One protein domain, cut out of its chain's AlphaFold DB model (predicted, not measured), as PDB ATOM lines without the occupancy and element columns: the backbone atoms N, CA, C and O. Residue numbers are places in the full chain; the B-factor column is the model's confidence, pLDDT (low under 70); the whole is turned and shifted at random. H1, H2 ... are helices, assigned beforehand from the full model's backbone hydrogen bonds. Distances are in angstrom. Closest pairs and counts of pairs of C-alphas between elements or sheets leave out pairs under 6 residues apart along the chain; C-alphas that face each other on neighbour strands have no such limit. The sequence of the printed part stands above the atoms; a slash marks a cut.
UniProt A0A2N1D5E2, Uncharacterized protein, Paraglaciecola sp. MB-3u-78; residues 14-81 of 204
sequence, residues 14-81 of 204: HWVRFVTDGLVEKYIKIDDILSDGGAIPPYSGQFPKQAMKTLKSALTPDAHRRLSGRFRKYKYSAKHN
ATOM      1  N   HIS A  14      20.778  46.998 -23.889       85.81
ATOM      2  CA  HIS A  14      21.433  45.699 -23.738       85.81
ATOM      3  C   HIS A  14      21.504  44.950 -25.066       85.81
ATOM      4  O   HIS A  14      22.460  44.217 -25.288       85.81
ATOM      5  N   TRP A  15      20.515  45.130 -25.949       86.62
ATOM      6  CA  TRP A  15      20.547  44.567 -27.300       86.62
ATOM      7  C   TRP A  15      21.620  45.236 -28.152       86.62
ATOM      8  O   TRP A  15      22.408  44.535 -28.772       86.62
ATOM      9  N   VAL A  16      21.703  46.569 -28.110       86.62
ATOM     10  CA  VAL A  16      22.746  47.315 -28.829       86.62
ATOM     11  C   VAL A  16      24.129  46.810 -28.425       86.62
ATOM     12  O   VAL A  16      24.908  46.443 -29.292       86.62
ATOM     13  N   ARG A  17      24.409  46.695 -27.119       85.81
ATOM     14  CA  ARG A  17      25.685  46.138 -26.637       85.81
ATOM     15  C   ARG A  17      25.892  44.687 -27.068       85.81
ATOM     16  O   ARG A  17      26.954  44.358 -27.566       85.81
ATOM     17  N   PHE A  18      24.865  43.845 -26.966       86.44
ATOM     18  CA  PHE A  18      24.937  42.444 -27.392       86.44
ATOM     19  C   PHE A  18      25.299  42.286 -28.880       86.44
ATOM     20  O   PHE A  18      26.031  41.365 -29.238       86.44
ATOM     21  N   VAL A  19      24.803  43.181 -29.738       87.19
ATOM     22  CA  VAL A  19      25.133  43.222 -31.170       87.19
ATOM     23  C   VAL A  19      26.529  43.804 -31.399       87.19
ATOM     24  O   VAL A  19      27.319  43.201 -32.114       87.19
ATOM     25  N   THR A  20      26.868  44.930 -30.763       86.44
ATOM     26  CA  THR A  20      28.195  45.562 -30.888       86.44
ATOM     27  C   THR A  20      29.325  44.644 -30.416       86.44
ATOM     28  O   THR A  20      30.395  44.635 -31.019       86.44
ATOM     29  N   ASP A  21      29.079  43.829 -29.389       85.75
ATOM     30  CA  ASP A  21      30.023  42.836 -28.864       85.75
ATOM     31  C   ASP A  21      30.182  41.608 -29.800       85.75
ATOM     32  O   ASP A  21      30.894  40.657 -29.462       85.75
ATOM     33  N   GLY A  22      29.498  41.578 -30.953       83.94
ATOM     34  CA  GLY A  22      29.560  40.494 -31.942       83.94
ATOM     35  C   GLY A  22      28.976  39.167 -31.445       83.94
ATOM     36  O   GLY A  22      29.349  38.084 -31.911       83.94
ATOM     37  N   LEU A  23      28.102  39.206 -30.431       85.19
ATOM     38  CA  LEU A  23      27.594  37.990 -29.795       85.19
ATOM     39  C   LEU A  23      26.549  37.276 -30.656       85.19
ATOM     40  O   LEU A  23      26.372  36.068 -30.507       85.19
ATOM     41  N   VAL A  24      25.872  37.985 -31.560       83.06
ATOM     42  CA  VAL A  24      24.912  37.376 -32.492       83.06
ATOM     43  C   VAL A  24      25.640  36.426 -33.440       83.06
ATOM     44  O   VAL A  24      25.285  35.252 -33.526       83.06
ATOM     45  N   GLU A  25      26.712  36.909 -34.059       83.38
ATOM     46  CA  GLU A  25      27.564  36.176 -34.991       83.38
ATOM     47  C   GLU A  25      28.290  35.027 -34.283       83.38
ATOM     48  O   GLU A  25      28.397  33.930 -34.820       83.38
ATOM     49  N   LYS A  26      28.717  35.230 -33.031       84.75
ATOM     50  CA  LYS A  26      29.361  34.187 -32.219       84.75
ATOM     51  C   LYS A  26      28.451  32.989 -31.916       84.75
ATOM     52  O   LYS A  26      28.948  31.881 -31.710       84.75
ATOM     53  N   TYR A  27      27.141  33.201 -31.784       83.38
ATOM     54  CA  TYR A  27      26.200  32.159 -31.347       83.38
ATOM     55  C   TYR A  27      25.446  31.462 -32.483       83.38
ATOM     56  O   TYR A  27      24.745  30.481 -32.211       83.38
ATOM     57  N   ILE A  28      25.590  31.937 -33.718       82.88
ATOM     58  CA  ILE A  28      25.015  31.329 -34.919       82.88
ATOM     59  C   ILE A  28      26.124  30.549 -35.632       82.88
ATOM     60  O   ILE A  28      27.174  31.105 -35.940       82.88
ATOM     61  N   LYS A  29      25.914  29.253 -35.881       81.31
ATOM     62  CA  LYS A  29      26.819  28.454 -36.719       81.31
ATOM     63  C   LYS A  29      26.415  28.568 -38.187       81.31
ATOM     64  O   LYS A  29      25.274  28.892 -38.490       81.31
ATOM     65  N   ILE A  30      27.327  28.233 -39.096       75.31
ATOM     66  CA  ILE A  30      27.038  28.223 -40.538       75.31
ATOM     67  C   ILE A  30      25.890  27.246 -40.852       75.31
ATOM     68  O   ILE A  30      24.960  27.609 -41.564       75.31
ATOM     69  N   ASP A  31      25.878  26.072 -40.210       80.06
ATOM     70  CA  ASP A  31      24.825  25.048 -40.357       80.06
ATOM     71  C   ASP A  31      23.444  25.488 -39.838       80.06
ATOM     72  O   ASP A  31      22.432  24.833 -40.084       80.06
ATOM     73  N   ASP A  32      23.386  26.579 -39.072       80.62
ATOM     74  CA  ASP A  32      22.142  27.103 -38.517       80.62
ATOM     75  C   ASP A  32      21.399  28.036 -39.485       80.62
ATOM     76  O   ASP A  32      20.291  28.482 -39.167       80.62
ATOM     77  N   ILE A  33      22.005  28.369 -40.626       82.31
ATOM     78  CA  ILE A  33      21.508  29.359 -41.580       82.31
ATOM     79  C   ILE A  33      20.766  28.640 -42.709       82.31
ATOM     80  O   ILE A  33      21.307  27.761 -43.370       82.31
ATOM     81  N   LEU A  34      19.506  29.021 -42.920       78.94
ATOM     82  CA  LEU A  34      18.611  28.414 -43.910       78.94
ATOM     83  C   LEU A  34      18.775  29.007 -45.320       78.94
ATOM     84  O   LEU A  34      18.232  28.455 -46.272       78.94
ATOM     85  N   SER A  35      19.456  30.147 -45.459       69.19
ATOM     86  CA  SER A  35      19.677  30.826 -46.740       69.19
ATOM     87  C   SER A  35      20.824  30.199 -47.537       69.19
ATOM     88  O   SER A  35      21.928  30.025 -47.014       69.19
ATOM     89  N   ASP A  36      20.587  29.961 -48.832       56.91
ATOM     90  CA  ASP A  36      21.621  29.575 -49.799       56.91
ATOM     91  C   ASP A  36      22.716  30.653 -49.836       56.91
ATOM     92  O   ASP A  36      22.504  31.771 -50.305       56.91
ATOM     93  N   GLY A  37      23.879  30.335 -49.262       61.81
ATOM     94  CA  GLY A  37      25.021  31.247 -49.132       61.81
ATOM     95  C   GLY A  37      25.524  31.460 -47.702       61.81
ATOM     96  O   GLY A  37      26.554  32.104 -47.527       61.81
ATOM     97  N   GLY A  38      24.840  30.929 -46.678       63.47
ATOM     98  CA  GLY A  38      25.352  30.910 -45.297       63.47
ATOM     99  C   GLY A  38      25.523  32.291 -44.651       63.47
ATOM    100  O   GLY A  38      26.244  32.427 -43.667       63.47
ATOM    101  N   ALA A  39      24.881  33.328 -45.200       71.50
ATOM    102  CA  ALA A  39      24.952  34.694 -44.690       71.50
ATOM    103  C   ALA A  39      23.715  35.046 -43.851       71.50
ATOM    104  O   ALA A  39      22.576  34.756 -44.231       71.50
ATOM    105  N   ILE A  40      23.947  35.715 -42.717       75.06
ATOM    106  CA  ILE A  40      22.893  36.242 -41.847       75.06
ATOM    107  C   ILE A  40      22.289  37.484 -42.527       75.06
ATOM    108  O   ILE A  40      23.038  38.383 -42.914       75.06
ATOM    109  N   PRO A  41      20.955  37.579 -42.678       78.06
ATOM    110  CA  PRO A  41      20.330  38.752 -43.278       78.06
ATOM    111  C   PRO A  41      20.527  39.993 -42.398       78.06
ATOM    112  O   PRO A  41      20.625  39.869 -41.173       78.06
ATOM    113  N   PRO A  42      20.502  41.204 -42.981       80.19
ATOM    114  CA  PRO A  42      20.573  42.433 -42.205       80.19
ATOM    115  C   PRO A  42      19.434  42.483 -41.177       80.19
ATOM    116  O   PRO A  42      18.260  42.282 -41.499       80.19
ATOM    117  N   TYR A  43      19.786  42.742 -39.920       83.88
ATOM    118  CA  TYR A  43      18.859  42.794 -38.794       83.88
ATOM    119  C   TYR A  43      18.999  44.117 -38.032       83.88
ATOM    120  O   TYR A  43      20.001  44.823 -38.134       83.88
ATOM    121  N   SER A  44      17.975  44.485 -37.258       83.50
ATOM    122  CA  SER A  44      18.011  45.729 -36.482       83.50
ATOM    123  C   SER A  44      18.979  45.624 -35.297       83.50
ATOM    124  O   SER A  44      18.737  44.873 -34.353       83.50
ATOM    125  N   GLY A  45      20.032  46.440 -35.282       81.88
ATOM    126  CA  GLY A  45      20.950  46.534 -34.138       81.88
ATOM    127  C   GLY A  45      20.348  47.201 -32.892       81.88
ATOM    128  O   GLY A  45      20.925  47.128 -31.815       81.88
ATOM    129  N   GLN A  46      19.179  47.839 -33.009       82.69
ATOM    130  CA  GLN A  46      18.580  48.649 -31.937       82.69
ATOM    131  C   GLN A  46      17.320  48.019 -31.332       82.69
ATOM    132  O   GLN A  46      17.045  48.192 -30.142       82.69
ATOM    133  N   PHE A  47      16.564  47.255 -32.128       85.31
ATOM    134  CA  PHE A  47      15.265  46.721 -31.725       85.31
ATOM    135  C   PHE A  47      15.267  45.186 -31.688       85.31
ATOM    136  O   PHE A  47      15.051  44.546 -32.721       85.31
ATOM    137  N   PRO A  48      15.392  44.558 -30.500       84.38
ATOM    138  CA  PRO A  48      15.521  43.103 -30.388       84.38
ATOM    139  C   PRO A  48      14.310  42.350 -30.949       84.38
ATOM    140  O   PRO A  48      14.456  41.285 -31.534       84.38
ATOM    141  N   LYS A  49      13.092  42.895 -30.820       84.44
ATOM    142  CA  LYS A  49      11.879  42.253 -31.362       84.44
ATOM    143  C   LYS A  49      11.862  42.227 -32.890       84.44
ATOM    144  O   LYS A  49      11.419  41.240 -33.471       84.44
ATOM    145  N   GLN A  50      12.315  43.307 -33.526       83.19
ATOM    146  CA  GLN A  50      12.393  43.386 -34.984       83.19
ATOM    147  C   GLN A  50      13.521  42.489 -35.496       83.19
ATOM    148  O   GLN A  50      13.285  41.696 -36.400       83.19
ATOM    149  N   ALA A  51      14.685  42.528 -34.841       83.31
ATOM    150  CA  ALA A  51      15.822  41.672 -35.163       83.31
ATOM    151  C   ALA A  51      15.502  40.177 -35.027       83.31
ATOM    152  O   ALA A  51      15.770  39.397 -35.929       83.31
ATOM    153  N   MET A  52      14.854  39.754 -33.939       84.62
ATOM    154  CA  MET A  52      14.469  38.348 -33.765       84.62
ATOM    155  C   MET A  52      13.428  37.909 -34.801       84.62
ATOM    156  O   MET A  52      13.449  36.767 -35.247       84.62
ATOM    157  N   LYS A  53      12.540  38.811 -35.243       86.06
ATOM    158  CA  LYS A  53      11.571  38.511 -36.306       86.06
ATOM    159  C   LYS A  53      12.255  38.304 -37.660       86.06
ATOM    160  O   LYS A  53      11.880  37.366 -38.355       86.06
ATOM    161  N   THR A  54      13.238  39.135 -38.018       83.75
ATOM    162  CA  THR A  54      14.009  38.982 -39.267       83.75
ATOM    163  C   THR A  54      14.932  37.766 -39.221       83.75
ATOM    164  O   THR A  54      15.047  37.038 -40.201       83.75
ATOM    165  N   LEU A  55      15.534  37.485 -38.065       83.50
ATOM    166  CA  LEU A  55      16.392  36.314 -37.871       83.50
ATOM    167  C   LEU A  55      15.598  35.000 -37.863       83.50
ATOM    168  O   LEU A  55      16.113  33.976 -38.298       83.50
ATOM    169  N   LYS A  56      14.328  35.009 -37.436       84.50
ATOM    170  CA  LYS A  56      13.469  33.815 -37.432       84.50
ATOM    171  C   LYS A  56      13.246  33.218 -38.827       84.50
ATOM    172  O   LYS A  56      13.079  32.010 -38.927       84.50
ATOM    173  N   SER A  57      13.209  34.036 -39.880       82.06
ATOM    174  CA  SER A  57      13.023  33.547 -41.256       82.06
ATOM    175  C   SER A  57      14.300  33.003 -41.898       82.06
ATOM    176  O   SER A  57      14.201  32.304 -42.897       82.06
ATOM    177  N   ALA A  58      15.475  33.318 -41.348       81.12
ATOM    178  CA  ALA A  58      16.764  32.931 -41.924       81.12
ATOM    179  C   ALA A  58      17.536  31.893 -41.100       81.12
ATOM    180  O   ALA A  58      18.514  31.339 -41.588       81.12
ATOM    181  N   LEU A  59      17.116  31.627 -39.863       83.38
ATOM    182  CA  LEU A  59      17.755  30.663 -38.974       83.38
ATOM    183  C   LEU A  59      16.875  29.438 -38.754       83.38
ATOM    184  O   LEU A  59      15.644  29.531 -38.741       83.38
ATOM    185  N   THR A  60      17.510  28.306 -38.460       86.19
ATOM    186  CA  THR A  60      16.802  27.134 -37.948       86.19
ATOM    187  C   THR A  60      16.034  27.487 -36.661       86.19
ATOM    188  O   THR A  60      16.469  28.341 -35.870       86.19
ATOM    189  N   PRO A  61      14.890  26.826 -36.391       85.12
ATOM    190  CA  PRO A  61      14.111  27.066 -35.174       85.12
ATOM    191  C   PRO A  61      14.937  26.926 -33.887       85.12
ATOM    192  O   PRO A  61      14.762  27.705 -32.942       85.12
ATOM    193  N   ASP A  62      15.876  25.977 -33.868       85.31
ATOM    194  CA  ASP A  62      16.764  25.728 -32.734       85.31
ATOM    195  C   ASP A  62      17.784  26.848 -32.539       85.31
ATOM    196  O   ASP A  62      17.972  27.317 -31.412       85.31
ATOM    197  N   ALA A  63      18.403  27.340 -33.612       84.12
ATOM    198  CA  ALA A  63      19.343  28.451 -33.537       84.12
ATOM    199  C   ALA A  63      18.671  29.742 -33.067       84.12
ATOM    200  O   ALA A  63      19.171  30.408 -32.156       84.12
ATOM    201  N   HIS A  64      17.478  30.040 -33.587       87.19
ATOM    202  CA  HIS A  64      16.679  31.171 -33.125       87.19
ATOM    203  C   HIS A  64      16.324  31.048 -31.628       87.19
ATOM    204  O   HIS A  64      16.417  32.024 -30.869       87.19
ATOM    205  N   ARG A  65      15.957  29.842 -31.162       87.56
ATOM    206  CA  ARG A  65      15.672  29.580 -29.740       87.56
ATOM    207  C   ARG A  65      16.916  29.762 -28.868       87.56
ATOM    208  O   ARG A  65      16.821  30.398 -27.815       87.56
ATOM    209  N   ARG A  66      18.075  29.250 -29.296       87.81
ATOM    210  CA  ARG A  66      19.356  29.418 -28.588       87.81
ATOM    211  C   ARG A  66      19.742  30.888 -28.484       87.81
ATOM    212  O   ARG A  66      20.013  31.349 -27.377       87.81
ATOM    213  N   LEU A  67      19.705  31.630 -29.590       87.62
ATOM    214  CA  LEU A  67      20.040  33.055 -29.625       87.62
ATOM    215  C   LEU A  67      19.136  33.868 -28.688       87.62
ATOM    216  O   LEU A  67      19.623  34.635 -27.855       87.62
ATOM    217  N   SER A  68      17.822  33.631 -28.747       87.44
ATOM    218  CA  SER A  68      16.853  34.255 -27.837       87.44
ATOM    219  C   SER A  68      17.166  33.963 -26.364       87.44
ATOM    220  O   SER A  68      17.093  34.856 -25.519       87.44
ATOM    221  N   GLY A  69      17.532  32.719 -26.039       87.94
ATOM    222  CA  GLY A  69      17.942  32.327 -24.689       87.94
ATOM    223  C   GLY A  69      19.228  33.021 -24.232       87.94
ATOM    224  O   GLY A  69      19.302  33.495 -23.098       87.94
ATOM    225  N   ARG A  70      20.222  33.143 -25.121       88.56
ATOM    226  CA  ARG A  70      21.495  33.826 -24.840       88.56
ATOM    227  C   ARG A  70      21.297  35.311 -24.575       88.56
ATOM    228  O   ARG A  70      21.822  35.801 -23.578       88.56
ATOM    229  N   PHE A  71      20.485  35.995 -25.378       88.25
ATOM    230  CA  PHE A  71      20.173  37.403 -25.138       88.25
ATOM    231  C   PHE A  71      19.434  37.611 -23.806       88.25
ATOM    232  O   PHE A  71      19.791  38.498 -23.033       88.25
ATOM    233  N   ARG A  72      18.453  36.755 -23.478       87.50
ATOM    234  CA  ARG A  72      17.767  36.806 -22.173       87.50
ATOM    235  C   ARG A  72      18.743  36.638 -21.010       87.50
ATOM    236  O   ARG A  72      18.659  37.398 -20.049       87.50
ATOM    237  N   LYS A  73      19.676  35.683 -21.113       87.56
ATOM    238  CA  LYS A  73      20.719  35.472 -20.103       87.56
ATOM    239  C   LYS A  73      21.645  36.685 -19.988       87.56
ATOM    240  O   LYS A  73      21.875  37.141 -18.878       87.56
ATOM    241  N   TYR A  74      22.116  37.243 -21.106       87.00
ATOM    242  CA  TYR A  74      22.963  38.443 -21.115       87.00
ATOM    243  C   TYR A  74      22.273  39.631 -20.438       87.00
ATOM    244  O   TYR A  74      22.841  40.259 -19.550       87.00
ATOM    245  N   LYS A  75      21.010  39.891 -20.795       87.69
ATOM    246  CA  LYS A  75      20.208  40.957 -20.187       87.69
ATOM    247  C   LYS A  75      20.021  40.750 -18.683       87.69
ATOM    248  O   LYS A  75      20.116  41.707 -17.921       87.69
ATOM    249  N   TYR A  76      19.762  39.514 -18.259       84.25
ATOM    250  CA  TYR A  76      19.665  39.171 -16.844       84.25
ATOM    251  C   TYR A  76      20.991  39.422 -16.115       84.25
ATOM    252  O   TYR A  76      21.013  40.146 -15.124       84.25
ATOM    253  N   SER A  77      22.104  38.908 -16.640       81.50
ATOM    254  CA  SER A  77      23.416  39.068 -16.012       81.50
ATOM    255  C   SER A  77      23.867  40.523 -15.933       81.50
ATOM    256  O   SER A  77      24.387  40.926 -14.902       81.50
ATOM    257  N   ALA A  78      23.596  41.329 -16.961       83.12
ATOM    258  CA  ALA A  78      23.893  42.759 -16.946       83.12
ATOM    259  C   ALA A  78      23.042  43.540 -15.931       83.12
ATOM    260  O   ALA A  78      23.495  44.545 -15.399       83.12
ATOM    261  N   LYS A  79      21.806  43.101 -15.663       82.50
ATOM    262  CA  LYS A  79      20.927  43.734 -14.668       82.50
ATOM    263  C   LYS A  79      21.310  43.364 -13.232       82.50
ATOM    264  O   LYS A  79      21.164  44.186 -12.336       82.50
ATOM    265  N   HIS A  80      21.741  42.125 -13.023       78.12
ATOM    266  CA  HIS A  80      22.001  41.554 -11.701       78.12
ATOM    267  C   HIS A  80      23.498  41.435 -11.373       78.12
ATOM    268  O   HIS A  80      23.843  40.823 -10.372       78.12
ATOM    269  N   ASN A  81      24.385  41.986 -12.212       76.69
ATOM    270  CA  ASN A  81      25.846  41.901 -12.088       76.69
ATOM    271  C   ASN A  81      26.382  40.474 -11.844       76.69
ATOM    272  O   ASN A  81      27.414  40.287 -11.207       76.69
TER     273      ASN A  81
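This is residues 14 to 81 of the 204 residues of an uncharacterized protein of Paraglaciecola sp. MB-3u-78 (UniProt A0A2N1D5E2). One long helix, H4, is the spine; H3 folds back beside its first part as a helical hairpin, and short H1 crosses steeply near its far part. A long loop, residues 28 to 47, makes the end of the domain away from His 80. The 68 printed residues hold four named helices, H1 to H4 in order, and no named strand: all helix. The whole is compact, radius of gyration of the C-alphas 11.7 A, and only just elongated, spanning 39 by 20 by 18 A.

H4, residues 61 to 80, touches H3, residues 48 to 56, with its residues 64 to 68 alone; the closest C-alphas, of Lys 56 and His 64, are 6.0 A apart, at a shallow tilt of 21 degrees, opposite ways. With residues 71 to 78 alone, H4 touches H1, residues 14 to 20, at a steep tilt of 65 degrees, opposite ways; the closest C-alphas, of His 14 and Lys 75, are 6.0 A apart. H2, residues 23 to 27, only just touches residues 66 to 67 of H4, with 3 pairs of C-alphas within 8 A, closest Tyr 27 and Leu 67 at 6.5 A. H2 and H3 are apart. In H1, H2, H3 and H4 every O i to N i+4 pair is within hydrogen-bond range.

H1 begins at C-alpha 14 (21.433, 45.699, -23.738). H4, 28.7 A long, ends at C-alpha 80 (22.001, 41.554, -11.701).

The C-alphas farthest apart, of Asp 36 and His 80, are 39.9 A apart. The printed part has no cut; the link H2 to H3 is long. Residues 35 to 38 have pLDDT under 70.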